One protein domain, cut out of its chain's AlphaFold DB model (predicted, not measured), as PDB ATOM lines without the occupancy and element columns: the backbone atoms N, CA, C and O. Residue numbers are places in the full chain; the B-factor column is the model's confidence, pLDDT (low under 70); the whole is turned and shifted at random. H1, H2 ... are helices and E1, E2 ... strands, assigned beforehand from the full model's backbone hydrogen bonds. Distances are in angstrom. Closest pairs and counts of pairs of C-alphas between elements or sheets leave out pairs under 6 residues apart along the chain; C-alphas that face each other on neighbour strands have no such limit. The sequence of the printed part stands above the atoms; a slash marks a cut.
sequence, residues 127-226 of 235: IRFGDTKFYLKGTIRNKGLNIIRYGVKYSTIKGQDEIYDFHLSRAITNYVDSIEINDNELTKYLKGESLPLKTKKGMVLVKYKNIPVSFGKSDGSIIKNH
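This is residues 127 to 226 of the 235 residues of the protein "Ribosomal RNA small subunit methyltransferase F" of bioreactor metagenome (UniProt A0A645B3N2). Two small four-stranded sheets stand one after the other along the longest axis, with the short helix H1 set between them, beside E3 of the sheet E1 to E4 and over one face of the sheet E5 to E8, at E7. H2 covers the opposite face of the strongly twisted sheet E5 to E8, while at the other end of the domain the long loop between E2 and E3 reaches outward, its residues 143 to 148 sticking out free. The printed part has 100 residues, with two named helices and eight named strands in the order E1 E2 E3 E4 H1 E5 H2 E6 E7 E8, and the class is mixed, helices and strands. One sheet runs E1 E2 E3 E4 and is antiparallel throughout; the other runs E5 E6 E7 E8 and is mixed, with E5 and E6 parallel. The whole is only just loose, close to compact, with a radius of gyration of the C-alphas of 15.3 A, and its elongated outline spans 47 by 30 by 24 A.

In the mixed sheet, E5 is residues 178 to 180, E6 residues 202 to 208, 19.3 A long, E7 residues 211 to 218, 19.1 A, and E8 residues 223 to 225, whose last C-alpha is at (-14.935, -13.528, -27.670). E7 bends by 60 degrees at residue 214. H2 is residues 183 to 190, 10.5 A, and H1 is residues 166 to 171, 9.0 A, with C-alpha 166 at (-20.550, -21.843, -32.506). In the antiparallel sheet, E1 is residues 127 to 129, beginning at C-alpha (-33.865, -31.381, -27.721), E2 residues 132 to 135, 10.4 A, E3 residues 152 to 158, 18.3 A, and E4 residues 161 to 164, 9.6 A.

E6, E7 and E8 form a meander, each strand the antiparallel neighbour of the one before. E6 and E7 are a hairpin, with N 206 and O 214 2.9 A apart, within hydrogen-bond range. E7 and E8 are a hairpin too, their directions at 110 degrees, with N 224 and O 217 2.8 A apart. The edge strand E5 is parallel to E6, at 34 degrees, with N 207 and O 179 2.8 A apart. E5, H2 and E6 make a strand-helix-strand unit, two parallel neighbour strands with a helix between, and its crossover is right-handed. H2 is on this sheet at a height of 9.0 A, only just over E7, with 3 of its 8 C-alphas falling on that strand; it runs across the strands, at 69 degrees to E7 on the local plane. H1 is on the opposite face at a height of 6.1 A, only just over E7 with 3 of its 6 C-alphas, slantwise at 34 degrees on the local plane. The closest C-alphas of H1 and E7 are those of Ser 169 and Ser 214, 5.3 A apart. H1 is also on the antiparallel sheet, at a height of 4.8 A; its closest C-alphas with E3 are those of Leu 168 and Tyr 154, 4.7 A apart. E1 to E4 form a second meander. N 127 and O 134 of E1 and E2 are 2.9 A apart, N 135 and O 152 of E2 and E3 2.8 A, and N 158 and O 161 of E3 and E4 2.8 A. The closest C-alphas of E4 and E7 are those of Tyr 164 and Phe 215, 6.7 A apart. H1 and H2 are apart. In both helices every O i to N i+4 pair is within hydrogen-bond range.

The C-alphas farthest apart, those of Gly 144 and Lys 198, are 48.8 A apart. The printed part has no cut. The long links are E2 to E3, with 16 residues, and H2 to E6, with 11. The mean pLDDT of the printed part is 91.5, and no printed residue is under 70.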
ATOM      1  N   ILE A 127     -34.212 -30.358 -28.717       84.94
ATOM      2  CA  ILE A 127     -33.865 -31.381 -27.721       84.94
ATOM      3  C   ILE A 127     -32.922 -30.775 -26.680       84.94
ATOM      4  O   ILE A 127     -32.019 -30.009 -27.020       84.94
ATOM      5  N   ARG A 128     -33.098 -31.127 -25.403       86.44
ATOM      6  CA  ARG A 128     -32.234 -30.678 -24.303       86.44
ATOM      7  C   ARG A 128     -31.596 -31.869 -23.589       86.44
ATOM      8  O   ARG A 128     -32.297 -32.789 -23.183       86.44
ATOM      9  N   PHE A 129     -30.283 -31.801 -23.379       85.25
ATOM     10  CA  PHE A 129     -29.524 -32.728 -22.538       85.25
ATOM     11  C   PHE A 129     -28.720 -31.930 -21.510       85.25
ATOM     12  O   PHE A 129     -27.803 -31.187 -21.874       85.25
ATOM     13  N   GLY A 130     -29.083 -32.054 -20.229       88.31
ATOM     14  CA  GLY A 130     -28.534 -31.205 -19.168       88.31
ATOM     15  C   GLY A 130     -28.771 -29.728 -19.486       88.31
ATOM     16  O   GLY A 130     -29.900 -29.316 -19.741       88.31
ATOM     17  N   ASP A 131     -27.703 -28.940 -19.553       92.50
ATOM     18  CA  ASP A 131     -27.778 -27.514 -19.895       92.50
ATOM     19  C   ASP A 131     -27.632 -27.215 -21.386       92.50
ATOM     20  O   ASP A 131     -27.736 -26.062 -21.799       92.50
ATOM     21  N   THR A 132     -27.401 -28.231 -22.215       92.94
ATOM     22  CA  THR A 132     -27.173 -28.045 -23.648       92.94
ATOM     23  C   THR A 132     -28.454 -28.250 -24.440       92.94
ATOM     24  O   THR A 132     -29.161 -29.242 -24.244       92.94
ATOM     25  N   LYS A 133     -28.720 -27.344 -25.386       92.25
ATOM     26  CA  LYS A 133     -29.840 -27.454 -26.318       92.25
ATOM     27  C   LYS A 133     -29.351 -27.726 -27.742       92.25
ATOM     28  O   LYS A 133     -28.362 -27.148 -28.206       92.25
ATOM     29  N   PHE A 134     -30.062 -28.607 -28.432       90.75
ATOM     30  CA  PHE A 134     -29.803 -29.037 -29.799       90.75
ATOM     31  C   PHE A 134     -31.043 -28.831 -30.654       90.75
ATOM     32  O   PHE A 134     -32.166 -28.982 -30.179       90.75
ATOM     33  N   TYR A 135     -30.820 -28.524 -31.923       88.19
ATOM     34  CA  TYR A 135     -31.832 -28.592 -32.956       88.19
ATOM     35  C   TYR A 135     -31.577 -29.817 -33.823       88.19
ATOM     36  O   TYR A 135     -30.477 -29.984 -34.361       88.19
ATOM     37  N   LEU A 136     -32.590 -30.657 -33.959       83.69
ATOM     38  CA  LEU A 136     -32.576 -31.839 -34.796       83.69
ATOM     39  C   LEU A 136     -33.873 -31.881 -35.582       83.69
ATOM     40  O   LEU A 136     -34.939 -32.003 -34.995       83.69
ATOM     41  N   LYS A 137     -33.764 -31.826 -36.906       77.88
ATOM     42  CA  LYS A 137     -34.925 -31.996 -37.769       77.88
ATOM     43  C   LYS A 137     -35.311 -33.473 -37.803       77.88
ATOM     44  O   LYS A 137     -34.550 -34.291 -38.320       77.88
ATOM     45  N   GLY A 138     -36.494 -33.799 -37.292       73.25
ATOM     46  CA  GLY A 138     -37.003 -35.171 -37.272       73.25
ATOM     47  C   GLY A 138     -36.462 -36.022 -36.119       73.25
ATOM     48  O   GLY A 138     -35.978 -35.520 -35.108       73.25
ATOM     49  N   THR A 139     -36.588 -37.344 -36.246       71.06
ATOM     50  CA  THR A 139     -36.267 -38.287 -35.163       71.06
ATOM     51  C   THR A 139     -35.125 -39.219 -35.551       71.06
ATOM     52  O   THR A 139     -35.033 -39.674 -36.689       71.06
ATOM     53  N   ILE A 140     -34.253 -39.521 -34.587       73.75
ATOM     54  CA  ILE A 140     -33.186 -40.517 -34.733       73.75
ATOM     55  C   ILE A 140     -33.450 -41.642 -33.736       73.75
ATOM     56  O   ILE A 140     -33.580 -41.403 -32.533       73.75
ATOM     57  N   ARG A 141     -33.478 -42.888 -34.220       76.69
ATOM     58  CA  ARG A 141     -33.477 -44.067 -33.348       76.69
ATOM     59  C   ARG A 141     -32.103 -44.178 -32.685       76.69
ATOM     60  O   ARG A 141     -31.132 -44.546 -33.330       76.69
ATOM     61  N   ASN A 142     -32.030 -43.852 -31.399       78.50
ATOM     62  CA  ASN A 142     -30.770 -43.720 -30.660       78.50
ATOM     63  C   ASN A 142     -30.435 -44.904 -29.738       78.50
ATOM     64  O   ASN A 142     -29.332 -44.967 -29.199       78.50
ATOM     65  N   LYS A 143     -31.363 -45.849 -29.532       82.56
ATOM     66  CA  LYS A 143     -31.154 -46.981 -28.617       82.56
ATOM     67  C   LYS A 143     -29.962 -47.831 -29.074       82.56
ATOM     68  O   LYS A 143     -30.006 -48.413 -30.153       82.56
ATOM     69  N   GLY A 144     -28.942 -47.933 -28.221       85.56
ATOM     70  CA  GLY A 144     -27.726 -48.713 -28.481       85.56
ATOM     71  C   GLY A 144     -26.642 -47.977 -29.277       85.56
ATOM     72  O   GLY A 144     -25.618 -48.580 -29.574       85.56
ATOM     73  N   LEU A 145     -26.836 -46.695 -29.606       87.62
ATOM     74  CA  LEU A 145     -25.829 -45.876 -30.279       87.62
ATOM     75  C   LEU A 145     -25.105 -44.967 -29.283       87.62
ATOM     76  O   LEU A 145     -25.735 -44.302 -28.462       87.62
ATOM     77  N   ASN A 146     -23.780 -44.881 -29.410       89.56
ATOM     78  CA  ASN A 146     -23.002 -43.835 -28.755       89.56
ATOM     79  C   ASN A 146     -23.062 -42.555 -29.601       89.56
ATOM     80  O   ASN A 146     -22.322 -42.403 -30.575       89.56
ATOM     81  N   ILE A 147     -23.986 -41.653 -29.267       85.19
ATOM     82  CA  ILE A 147     -24.199 -40.416 -30.025       85.19
ATOM     83  C   ILE A 147     -23.232 -39.330 -29.551       85.19
ATOM     84  O   ILE A 147     -23.363 -38.797 -28.453       85.19
ATOM     85  N   ILE A 148     -22.309 -38.941 -30.433       88.44
ATOM     86  CA  ILE A 148     -21.361 -37.839 -30.195       88.44
ATOM     87  C   ILE A 148     -22.078 -36.475 -30.224       88.44
ATOM     88  O   ILE A 148     -21.682 -35.539 -29.528       88.44
ATOM     89  N   ARG A 149     -23.137 -36.332 -31.038       87.94
ATOM     90  CA  ARG A 149     -23.909 -35.088 -31.176       87.94
ATOM     91  C   ARG A 149     -25.320 -35.347 -31.708       87.94
ATOM     92  O   ARG A 149     -25.479 -36.025 -32.713       87.94
ATOM     93  N   TYR A 150     -26.324 -34.738 -31.079       85.62
ATOM     94  CA  TYR A 150     -27.744 -34.955 -31.393       85.62
ATOM     95  C   TYR A 150     -28.313 -34.039 -32.486       85.62
ATOM     96  O   TYR A 150     -29.507 -34.077 -32.728       85.62
ATOM     97  N   GLY A 151     -27.500 -33.193 -33.120       89.06
ATOM     98  CA  GLY A 151     -27.950 -32.201 -34.100       89.06
ATOM     99  C   GLY A 151     -27.098 -30.934 -34.052       89.06
ATOM    100  O   GLY A 151     -25.944 -30.963 -33.611       89.06
ATOM    101  N   VAL A 152     -27.659 -29.801 -34.465       91.50
ATOM    102  CA  VAL A 152     -27.011 -28.493 -34.305       91.50
ATOM    103  C   VAL A 152     -27.113 -28.091 -32.841       91.50
ATOM    104  O   VAL A 152     -28.182 -27.721 -32.362       91.50
ATOM    105  N   LYS A 153     -26.003 -28.161 -32.104       93.12
ATOM    106  CA  LYS A 153     -25.935 -27.583 -30.758       93.12
ATOM    107  C   LYS A 153     -26.130 -26.077 -30.889       93.12
ATOM    108  O   LYS A 153     -25.283 -25.430 -31.493       93.12
ATOM    109  N   TYR A 154     -27.217 -25.523 -30.364       92.81
ATOM    110  CA  TYR A 154     -27.504 -24.106 -30.579       92.81
ATOM    111  C   TYR A 154     -27.241 -23.233 -29.357       92.81
ATOM    112  O   TYR A 154     -26.887 -22.067 -29.513       92.81
ATOM    113  N   SER A 155     -27.343 -23.785 -28.148       93.06
ATOM    114  CA  SER A 155     -27.045 -23.028 -26.937       93.06
ATOM    115  C   SER A 155     -26.655 -23.902 -25.748       93.06
ATOM    116  O   SER A 155     -26.786 -25.132 -25.747       93.06
ATOM    117  N   THR A 156     -26.135 -23.253 -24.711       93.88
ATOM    118  CA  THR A 156     -25.929 -23.839 -23.388       93.88
ATOM    119  C   THR A 156     -26.379 -22.848 -22.322       93.88
ATOM    120  O   THR A 156     -26.000 -21.678 -22.365       93.88
ATOM    121  N   ILE A 157     -27.177 -23.315 -21.368       93.00
ATOM    122  CA  ILE A 157     -27.615 -22.523 -20.218       93.00
ATOM    123  C   ILE A 157     -26.461 -22.435 -19.214       93.00
ATOM    124  O   ILE A 157     -25.822 -23.435 -18.895       93.00
ATOM    125  N   LYS A 158     -26.166 -21.229 -18.729       90.50
ATOM    126  CA  LYS A 158     -25.182 -20.968 -17.674       90.50
ATOM    127  C   LYS A 158     -25.784 -20.003 -16.658       90.50
ATOM    128  O   LYS A 158     -25.785 -18.793 -16.865       90.50
ATOM    129  N   GLY A 159     -26.300 -20.542 -15.554       89.94
ATOM    130  CA  GLY A 159     -27.072 -19.754 -14.593       89.94
ATOM    131  C   GLY A 159     -28.354 -19.231 -15.244       89.94
ATOM    132  O   GLY A 159     -29.154 -20.019 -15.739       89.94
ATOM    133  N   GLN A 160     -28.528 -17.909 -15.266       85.81
ATOM    134  CA  GLN A 160     -29.662 -17.253 -15.931       85.81
ATOM    135  C   GLN A 160     -29.388 -16.911 -17.405       85.81
ATOM    136  O   GLN A 160     -30.305 -16.529 -18.124       85.81
ATOM    137  N   ASP A 161     -28.140 -17.046 -17.866       86.44
ATOM    138  CA  ASP A 161     -27.759 -16.727 -19.238       86.44
ATOM    139  C   ASP A 161     -27.931 -17.936 -20.169       86.44
ATOM    140  O   ASP A 161     -27.524 -19.055 -19.852       86.44
ATOM    141  N   GLU A 162     -28.428 -17.693 -21.380       90.38
ATOM    142  CA  GLU A 162     -28.347 -18.644 -22.489       90.38
ATOM    143  C   GLU A 162     -27.221 -18.224 -23.438       90.38
ATOM    144  O   GLU A 162     -27.264 -17.165 -24.062       90.38
ATOM    145  N   ILE A 163     -26.181 -19.052 -23.530       92.00
ATOM    146  CA  ILE A 163     -25.016 -18.778 -24.368       92.00
ATOM    147  C   ILE A 163     -25.169 -19.520 -25.688       92.00
ATOM    148  O   ILE A 163     -25.184 -20.751 -25.705       92.00
ATOM    149  N   TYR A 164     -25.252 -18.779 -26.791       93.88
ATOM    150  CA  TYR A 164     -25.313 -19.366 -28.127       93.88
ATOM    151  C   TYR A 164     -23.987 -20.007 -28.539       93.88
ATOM    152  O   TYR A 164     -22.904 -19.495 -28.247       93.88
ATOM    153  N   ASP A 165     -24.096 -21.166 -29.183       93.88
ATOM    154  CA  ASP A 165     -22.970 -22.025 -29.542       93.88
ATOM    155  C   ASP A 165     -22.441 -21.709 -30.948       93.88
ATOM    156  O   ASP A 165     -23.160 -21.224 -31.820       93.88
ATOM    157  N   PHE A 166     -21.175 -22.030 -31.198       95.06
ATOM    158  CA  PHE A 166     -20.550 -21.843 -32.506       95.06
ATOM    159  C   PHE A 166     -21.238 -22.639 -33.626       95.06
ATOM    160  O   PHE A 166     -21.277 -22.190 -34.770       95.06
ATOM    161  N   HIS A 167     -21.824 -23.809 -33.345       94.19
ATOM    162  CA  HIS A 167     -22.545 -24.524 -34.405       94.19
ATOM    163  C   HIS A 167     -23.775 -23.750 -34.882       94.19
ATOM    164  O   HIS A 167     -24.105 -23.824 -36.065       94.19
ATOM    165  N   LEU A 168     -24.410 -22.963 -34.004       92.56
ATOM    166  CA  LEU A 168     -25.520 -22.108 -34.402       92.56
ATOM    167  C   LEU A 168     -25.076 -21.058 -35.414       92.56
ATOM    168  O   LEU A 168     -25.730 -20.899 -36.439       92.56
ATOM    169  N   SER A 169     -23.943 -20.388 -35.179       92.88
ATOM    170  CA  SER A 169     -23.441 -19.384 -36.123       92.88
ATOM    171  C   SER A 169     -23.083 -19.986 -37.479       92.88
ATOM    172  O   SER A 169     -23.027 -19.261 -38.458       92.88
ATOM    173  N   ARG A 170     -22.856 -21.302 -37.572       91.88
ATOM    174  CA  ARG A 170     -22.654 -21.997 -38.851       91.88
ATOM    175  C   ARG A 170     -23.948 -22.433 -39.538       91.88
ATOM    176  O   ARG A 170     -23.907 -22.723 -40.729       91.88
ATOM    177  N   ALA A 171     -25.055 -22.495 -38.802       89.94
ATOM    178  CA  ALA A 171     -26.353 -22.961 -39.290       89.94
ATOM    179  C   ALA A 171     -27.311 -21.822 -39.681       89.94
ATOM    180  O   ALA A 171     -28.282 -22.072 -40.391       89.94
ATOM    181  N   ILE A 172     -27.054 -20.592 -39.226       85.00
ATOM    182  CA  ILE A 172     -27.864 -19.407 -39.546       85.00
ATOM    183  C   ILE A 172     -27.123 -18.469 -40.482       85.00
ATOM    184  O   ILE A 172     -25.899 -18.409 -40.462       85.00
ATOM    185  N   THR A 173     -27.876 -17.690 -41.250       75.44
ATOM    186  CA  THR A 173     -27.346 -16.590 -42.068       75.44
ATOM    187  C   THR A 173     -27.675 -15.222 -41.477       75.44
ATOM    188  O   THR A 173     -26.870 -14.303 -41.588       75.44
ATOM    189  N   ASN A 174     -28.816 -15.099 -40.788       76.25
ATOM    190  CA  ASN A 174     -29.303 -13.845 -40.222       76.25
ATOM    191  C   ASN A 174     -29.577 -13.971 -38.721       76.25
ATOM    192  O   ASN A 174     -30.133 -14.961 -38.248       76.25
ATOM    193  N   TYR A 175     -29.214 -12.921 -37.990       81.94
ATOM    194  CA  TYR A 175     -29.554 -12.716 -36.590       81.94
ATOM    195  C   TYR A 175     -29.702 -11.214 -36.352       81.94
ATOM    196  O   TYR A 175     -28.877 -10.438 -36.844       81.94
ATOM    197  N   VAL A 176     -30.760 -10.815 -35.639       85.06
ATOM    198  CA  VAL A 176     -31.143  -9.400 -35.469       85.06
ATOM    199  C   VAL A 176     -29.988  -8.585 -34.897       85.06
ATOM    200  O   VAL A 176     -29.647  -7.532 -35.428       85.06
ATOM    201  N   ASP A 177     -29.331  -9.109 -33.865       90.75
ATOM    202  CA  ASP A 177     -28.207  -8.442 -33.224       90.75
ATOM    203  C   ASP A 177     -26.891  -8.967 -33.818       90.75
ATOM    204  O   ASP A 177     -26.168  -9.755 -33.207       90.75
ATOM    205  N   SER A 178     -26.602  -8.568 -35.060       93.81
ATOM    206  CA  SER A 178     -25.351  -8.891 -35.760       93.81
ATOM    207  C   SER A 178     -24.493  -7.655 -36.029       93.81
ATOM    208  O   SER A 178     -24.998  -6.536 -36.096       93.81
ATOM    209  N   ILE A 179     -23.182  -7.858 -36.163       95.81
ATOM    210  CA  ILE A 179     -22.208  -6.804 -36.469       95.81
ATOM    211  C   ILE A 179     -21.221  -7.282 -37.531       95.81
ATOM    212  O   ILE A 179     -20.762  -8.425 -37.489       95.81
ATOM    213  N   GLU A 180     -20.913  -6.405 -38.479       96.62
ATOM    214  CA  GLU A 180     -19.899  -6.631 -39.506       96.62
ATOM    215  C   GLU A 180     -18.535  -6.160 -38.990       96.62
ATOM    216  O   GLU A 180     -18.439  -5.071 -38.424       96.62
ATOM    217  N   ILE A 181     -17.500  -6.976 -39.173       97.56
ATOM    218  CA  ILE A 181     -16.126  -6.676 -38.753       97.56
ATOM    219  C   ILE A 181     -15.181  -6.564 -39.951       97.56
ATOM    220  O   ILE A 181     -15.404  -7.174 -40.997       97.56
ATOM    221  N   ASN A 182     -14.103  -5.794 -39.793       97.62
ATOM    222  CA  ASN A 182     -13.047  -5.651 -40.803       97.62
ATOM    223  C   ASN A 182     -11.951  -6.734 -40.679       97.62
ATOM    224  O   ASN A 182     -11.966  -7.562 -39.769       97.62
ATOM    225  N   ASP A 183     -10.972  -6.725 -41.590       97.56
ATOM    226  CA  ASP A 183      -9.885  -7.721 -41.640       97.56
ATOM    227  C   ASP A 183      -9.034  -7.773 -40.356       97.56
ATOM    228  O   ASP A 183      -8.645  -8.848 -39.882       97.56
ATOM    229  N   ASN A 184      -8.758  -6.610 -39.760       96.81
ATOM    230  CA  ASN A 184      -7.968  -6.510 -38.532       96.81
ATOM    231  C   ASN A 184      -8.740  -7.082 -37.333       96.81
ATOM    232  O   ASN A 184      -8.204  -7.858 -36.541       96.81
ATOM    233  N   GLU A 185     -10.022  -6.743 -37.219       97.69
ATOM    234  CA  GLU A 185     -10.921  -7.287 -36.201       97.69
ATOM    235  C   GLU A 185     -11.127  -8.790 -36.370       97.69
ATOM    236  O   GLU A 185     -11.102  -9.513 -35.375       97.69
ATOM    237  N   LEU A 186     -11.251  -9.286 -37.605       97.38
ATOM    238  CA  LEU A 186     -11.337 -10.717 -37.888       97.38
ATOM    239  C   LEU A 186     -10.108 -11.448 -37.366       97.38
ATOM    240  O   LEU A 186     -10.240 -12.449 -36.664       97.38
ATOM    241  N   THR A 187      -8.921 -10.922 -37.658       96.50
ATOM    242  CA  THR A 187      -7.658 -11.517 -37.211       96.50
ATOM    243  C   THR A 187      -7.607 -11.618 -35.685       96.50
ATOM    244  O   THR A 187      -7.364 -12.699 -35.147       96.50
ATOM    245  N   LYS A 188      -7.915 -10.525 -34.978       96.88
ATOM    246  CA  LYS A 188      -7.980 -10.494 -33.504       96.88
ATOM    247  C   LYS A 188      -9.019 -11.474 -32.962       96.88
ATOM    248  O   LYS A 188      -8.760 -12.249 -32.039       96.88
ATOM    249  N   TYR A 189     -10.200 -11.489 -33.567       97.12
ATOM    250  CA  TYR A 189     -11.303 -12.325 -33.129       97.12
ATOM    251  C   TYR A 189     -11.021 -13.823 -33.325       97.12
ATOM    252  O   TYR A 189     -11.279 -14.622 -32.423       97.12
ATOM    253  N   LEU A 190     -10.411 -14.218 -34.446       96.75
ATOM    254  CA  LEU A 190      -9.979 -15.600 -34.682       96.75
ATOM    255  C   LEU A 190      -8.838 -16.027 -33.745       96.75
ATOM    256  O   LEU A 190      -8.729 -17.209 -33.429       96.75
ATOM    257  N   LYS A 191      -8.035 -15.089 -33.225       96.62
ATOM    258  CA  LYS A 191      -7.047 -15.346 -32.156       96.62
ATOM    259  C   LYS A 191      -7.678 -15.467 -30.762       96.62
ATOM    260  O   LYS A 191      -7.038 -15.916 -29.812       96.62
ATOM    261  N   GLY A 192      -8.967 -15.157 -30.629       96.31
ATOM    262  CA  GLY A 192      -9.696 -15.230 -29.365       96.31
ATOM    263  C   GLY A 192      -9.733 -13.921 -28.580       96.31
ATOM    264  O   GLY A 192     -10.162 -13.938 -27.424       96.31
ATOM    265  N   GLU A 193      -9.293 -12.813 -29.176       97.31
ATOM    266  CA  GLU A 193      -9.312 -11.493 -28.552       97.31
ATOM    267  C   GLU A 193     -10.726 -10.901 -28.539       97.31
ATOM    268  O   GLU A 193     -11.577 -11.227 -29.375       97.31
ATOM    269  N   SER A 194     -10.979 -10.023 -27.565       97.75
ATOM    270  CA  SER A 194     -12.220  -9.245 -27.500       97.75
ATOM    271  C   SER A 194     -12.134  -8.037 -28.429       97.75
ATOM    272  O   SER A 194     -11.056  -7.479 -28.622       97.75
ATOM    273  N   LEU A 195     -13.268  -7.614 -28.981       98.06
ATOM    274  CA  LEU A 195     -13.319  -6.486 -29.913       98.06
ATOM    275  C   LEU A 195     -13.872  -5.243 -29.207       98.06
ATOM    276  O   LEU A 195     -14.973  -5.326 -28.661       98.06
ATOM    277  N   PRO A 196     -13.168  -4.097 -29.210       96.88
ATOM    278  CA  PRO A 196     -13.657  -2.849 -28.623       96.88
ATOM    279  C   PRO A 196     -14.664  -2.156 -29.559       96.88
ATOM    280  O   PRO A 196     -14.415  -1.068 -30.075       96.88
ATOM    281  N   LEU A 197     -15.792  -2.822 -29.814       96.12
ATOM    282  CA  LEU A 197     -16.861  -2.364 -30.696       96.12
ATOM    283  C   LEU A 197     -18.139  -2.103 -29.896       96.12
ATOM    284  O   LEU A 197     -18.634  -2.980 -29.183       96.12
ATOM    285  N   LYS A 198     -18.706  -0.905 -30.065       95.38
ATOM    286  CA  LYS A 198     -19.997  -0.541 -29.472       95.38
ATOM    287  C   LYS A 198     -21.134  -1.232 -30.219       95.38
ATOM    288  O   LYS A 198     -21.258  -1.096 -31.432       95.38
ATOM    289  N   THR A 199     -21.979  -1.948 -29.487       94.12
ATOM    290  CA  THR A 199     -23.168  -2.632 -30.015       94.12
ATOM    291  C   THR A 199     -24.180  -2.866 -28.889       94.12
ATOM    292  O   THR A 199     -23.965  -2.430 -27.760       94.12
ATOM    293  N   LYS A 200     -25.316  -3.510 -29.166       91.75
ATOM    294  CA  LYS A 200     -26.301  -3.847 -28.132       91.75
ATOM    295  C   LYS A 200     -25.727  -4.844 -27.125       91.75
ATOM    296  O   LYS A 200     -24.970  -5.743 -27.480       91.75
ATOM    297  N   LYS A 201     -26.149  -4.712 -25.864       94.69
ATOM    298  CA  LYS A 201     -25.838  -5.680 -24.805       94.69
ATOM    299  C   LYS A 201     -26.449  -7.043 -25.134       94.69
ATOM    300  O   LYS A 201     -27.596  -7.107 -25.560       94.69
ATOM    301  N   GLY A 202     -25.714  -8.116 -24.851       93.19
ATOM    302  CA  GLY A 202     -26.186  -9.491 -25.030       93.19
ATOM    303  C   GLY A 202     -25.372 -10.289 -26.043       93.19
ATOM    304  O   GLY A 202     -24.217  -9.969 -26.326       93.19
ATOM    305  N   MET A 203     -25.955 -11.377 -26.540       93.75
ATOM    306  CA  MET A 203     -25.328 -12.206 -27.569       93.75
ATOM    307  C   MET A 203     -25.385 -11.482 -28.913       93.75
ATOM    308  O   MET A 203     -26.459 -11.077 -29.343       93.75
ATOM    309  N   VAL A 204     -24.238 -11.356 -29.577       95.31
ATOM    310  CA  VAL A 204     -24.096 -10.677 -30.871       95.31
ATOM    311  C   VAL A 204     -23.456 -11.628 -31.872       95.31
ATOM    312  O   VAL A 204     -22.462 -12.284 -31.552       95.31
ATOM    313  N   LEU A 205     -24.012 -11.709 -33.080       95.81
ATOM    314  CA  LEU A 205     -23.431 -12.482 -34.177       95.81
ATOM    315  C   LEU A 205     -22.375 -11.644 -34.909       95.81
ATOM    316  O   LEU A 205     -22.704 -10.647 -35.545       95.81
ATOM    317  N   VAL A 206     -21.112 -12.058 -34.841       96.69
ATOM    318  CA  VAL A 206     -20.002 -11.414 -35.554       96.69
ATOM    319  C   VAL A 206     -19.936 -11.965 -36.978       96.69
ATOM    320  O   VAL A 206     -19.896 -13.185 -37.163       96.69
ATOM    321  N   LYS A 207     -19.922 -11.082 -37.980       96.62
ATOM    322  CA  LYS A 207     -19.898 -11.419 -39.410       96.62
ATOM    323  C   LYS A 207     -18.711 -10.778 -40.116       96.62
ATOM    324  O   LYS A 207     -18.319  -9.669 -39.775       96.62
ATOM    325  N   TYR A 208     -18.183 -11.466 -41.119       96.50
ATOM    326  CA  TYR A 208     -17.170 -10.938 -42.024       96.50
ATOM    327  C   TYR A 208     -17.563 -11.236 -43.468       96.50
ATOM    328  O   TYR A 208     -17.839 -12.386 -43.812       96.50
ATOM    329  N   LYS A 209     -17.613 -10.202 -44.308       95.25
ATOM    330  CA  LYS A 209     -18.186 -10.237 -45.660       95.25
ATOM    331  C   LYS A 209     -19.581 -10.873 -45.680       95.25
ATOM    332  O   LYS A 209     -19.879 -11.708 -46.528       95.25
ATOM    333  N   ASN A 210     -20.426 -10.501 -44.712       92.50
ATOM    334  CA  ASN A 210     -21.764 -11.059 -44.480       92.50
ATOM    335  C   ASN A 210     -21.793 -12.574 -44.169       92.50
ATOM    336  O   ASN A 210     -22.861 -13.186 -44.147       92.50
ATOM    337  N   ILE A 211     -20.638 -13.189 -43.892       93.06
ATOM    338  CA  ILE A 211     -20.531 -14.586 -43.471       93.06
ATOM    339  C   ILE A 211     -20.422 -14.625 -41.943       93.06
ATOM    340  O   ILE A 211     -19.494 -14.044 -41.377       93.06
ATOM    341  N   PRO A 212     -21.325 -15.334 -41.250       95.19
ATOM    342  CA  PRO A 212     -21.223 -15.561 -39.813       95.19
ATOM    343  C   PRO A 212     -19.896 -16.208 -39.397       95.19
ATOM    344  O   PRO A 212     -19.562 -17.315 -39.828       95.19
ATOM    345  N   VAL A 213     -19.155 -15.536 -38.517       95.38
ATOM    346  CA  VAL A 213     -17.894 -16.036 -37.954       95.38
ATOM    347  C   VAL A 213     -18.181 -16.829 -36.682       95.38
ATOM    348  O   VAL A 213     -17.922 -18.028 -36.630       95.38
ATOM    349  N   SER A 214     -18.732 -16.172 -35.659       96.06
ATOM    350  CA  SER A 214     -19.173 -16.770 -34.391       96.06
ATOM    351  C   SER A 214     -20.031 -15.777 -33.611       96.06
ATOM    352  O   SER A 214     -20.117 -14.599 -33.954       96.06
ATOM    353  N   PHE A 215     -20.651 -16.237 -32.530       96.06
ATOM    354  CA  PHE A 215     -21.208 -15.347 -31.520       96.06
ATOM    355  C   PHE A 215     -20.130 -14.759 -30.610       96.06
ATOM    356  O   PHE A 215     -19.119 -15.409 -30.346       96.06
ATOM    357  N   GLY A 216     -20.386 -13.567 -30.073       96.00
ATOM    358  CA  GLY A 216     -19.726 -12.981 -28.903       96.00
ATOM    359  C   GLY A 216     -20.753 -12.456 -27.894       96.00
ATOM    360  O   GLY A 216     -21.938 -12.360 -28.215       96.00
ATOM    361  N   LYS A 217     -20.317 -12.115 -26.677       95.56
ATOM    362  CA  LYS A 217     -21.175 -11.486 -25.653       95.56
ATOM    363  C   LYS A 217     -20.749 -10.035 -25.453       95.56
ATOM    364  O   LYS A 217     -19.640  -9.789 -24.988       95.56
ATOM    365  N   SER A 218     -21.609  -9.087 -25.814       96.31
ATOM    366  CA  SER A 218     -21.344  -7.659 -25.656       96.31
ATOM    367  C   SER A 218     -21.886  -7.106 -24.340       96.31
ATOM    368  O   SER A 218     -22.990  -7.451 -23.911       96.31
ATOM    369  N   ASP A 219     -21.116  -6.214 -23.718       95.88
ATOM    370  CA  ASP A 219     -21.531  -5.379 -22.583       95.88
ATOM    371  C   ASP A 219     -21.963  -3.959 -22.998       95.88
ATOM    372  O   ASP A 219     -22.329  -3.147 -22.144       95.88
ATOM    373  N   GLY A 220     -21.986  -3.673 -24.303       95.50
ATOM    374  CA  GLY A 220     -22.317  -2.371 -24.875       95.50
ATOM    375  C   GLY A 220     -21.121  -1.624 -25.471       95.50
ATOM    376  O   GLY A 220     -21.308  -0.787 -26.353       95.50
ATOM    377  N   SER A 221     -19.897  -1.924 -25.026       96.38
ATOM    378  CA  SER A 221     -18.670  -1.261 -25.492       96.38
ATOM    379  C   SER A 221     -17.615  -2.232 -26.010       96.38
ATOM    380  O   SER A 221     -16.837  -1.870 -26.893       96.38
ATOM    381  N   ILE A 222     -17.591  -3.450 -25.473       97.50
ATOM    382  CA  ILE A 222     -16.675  -4.515 -25.861       97.50
ATOM    383  C   ILE A 222     -17.490  -5.766 -26.182       97.50
ATOM    384  O   ILE A 222     -18.473  -6.094 -25.517       97.50
ATOM    385  N   ILE A 223     -17.065  -6.503 -27.204       97.81
ATOM    386  CA  ILE A 223     -17.586  -7.824 -27.546       97.81
ATOM    387  C   ILE A 223     -16.602  -8.867 -27.022       97.81
ATOM    388  O   ILE A 223     -15.507  -9.034 -27.567       97.81
ATOM    389  N   LYS A 224     -16.997  -9.596 -25.974       97.00
ATOM    390  CA  LYS A 224     -16.228 -10.731 -25.456       97.00
ATOM    391  C   LYS A 224     -16.283 -11.892 -26.438       97.00
ATOM    392  O   LYS A 224     -17.345 -12.270 -26.939       97.00
ATOM    393  N   ASN A 225     -15.122 -12.479 -26.682       96.50
ATOM    394  CA  ASN A 225     -14.935 -13.528 -27.670       96.50
ATOM    395  C   ASN A 225     -15.527 -14.872 -27.219       96.50
ATOM    396  O   ASN A 225     -15.101 -15.430 -26.205       96.50
ATOM    397  N   HIS A 226     -16.474 -15.412 -27.988       95.50
ATOM    398  CA  HIS A 226     -16.988 -16.775 -27.800       95.50
ATOM    399  C   HIS A 226     -16.600 -17.706 -28.968       95.50
ATOM    400  O   HIS A 226     -17.173 -18.784 -29.116       95.50
TER     401      HIS A 226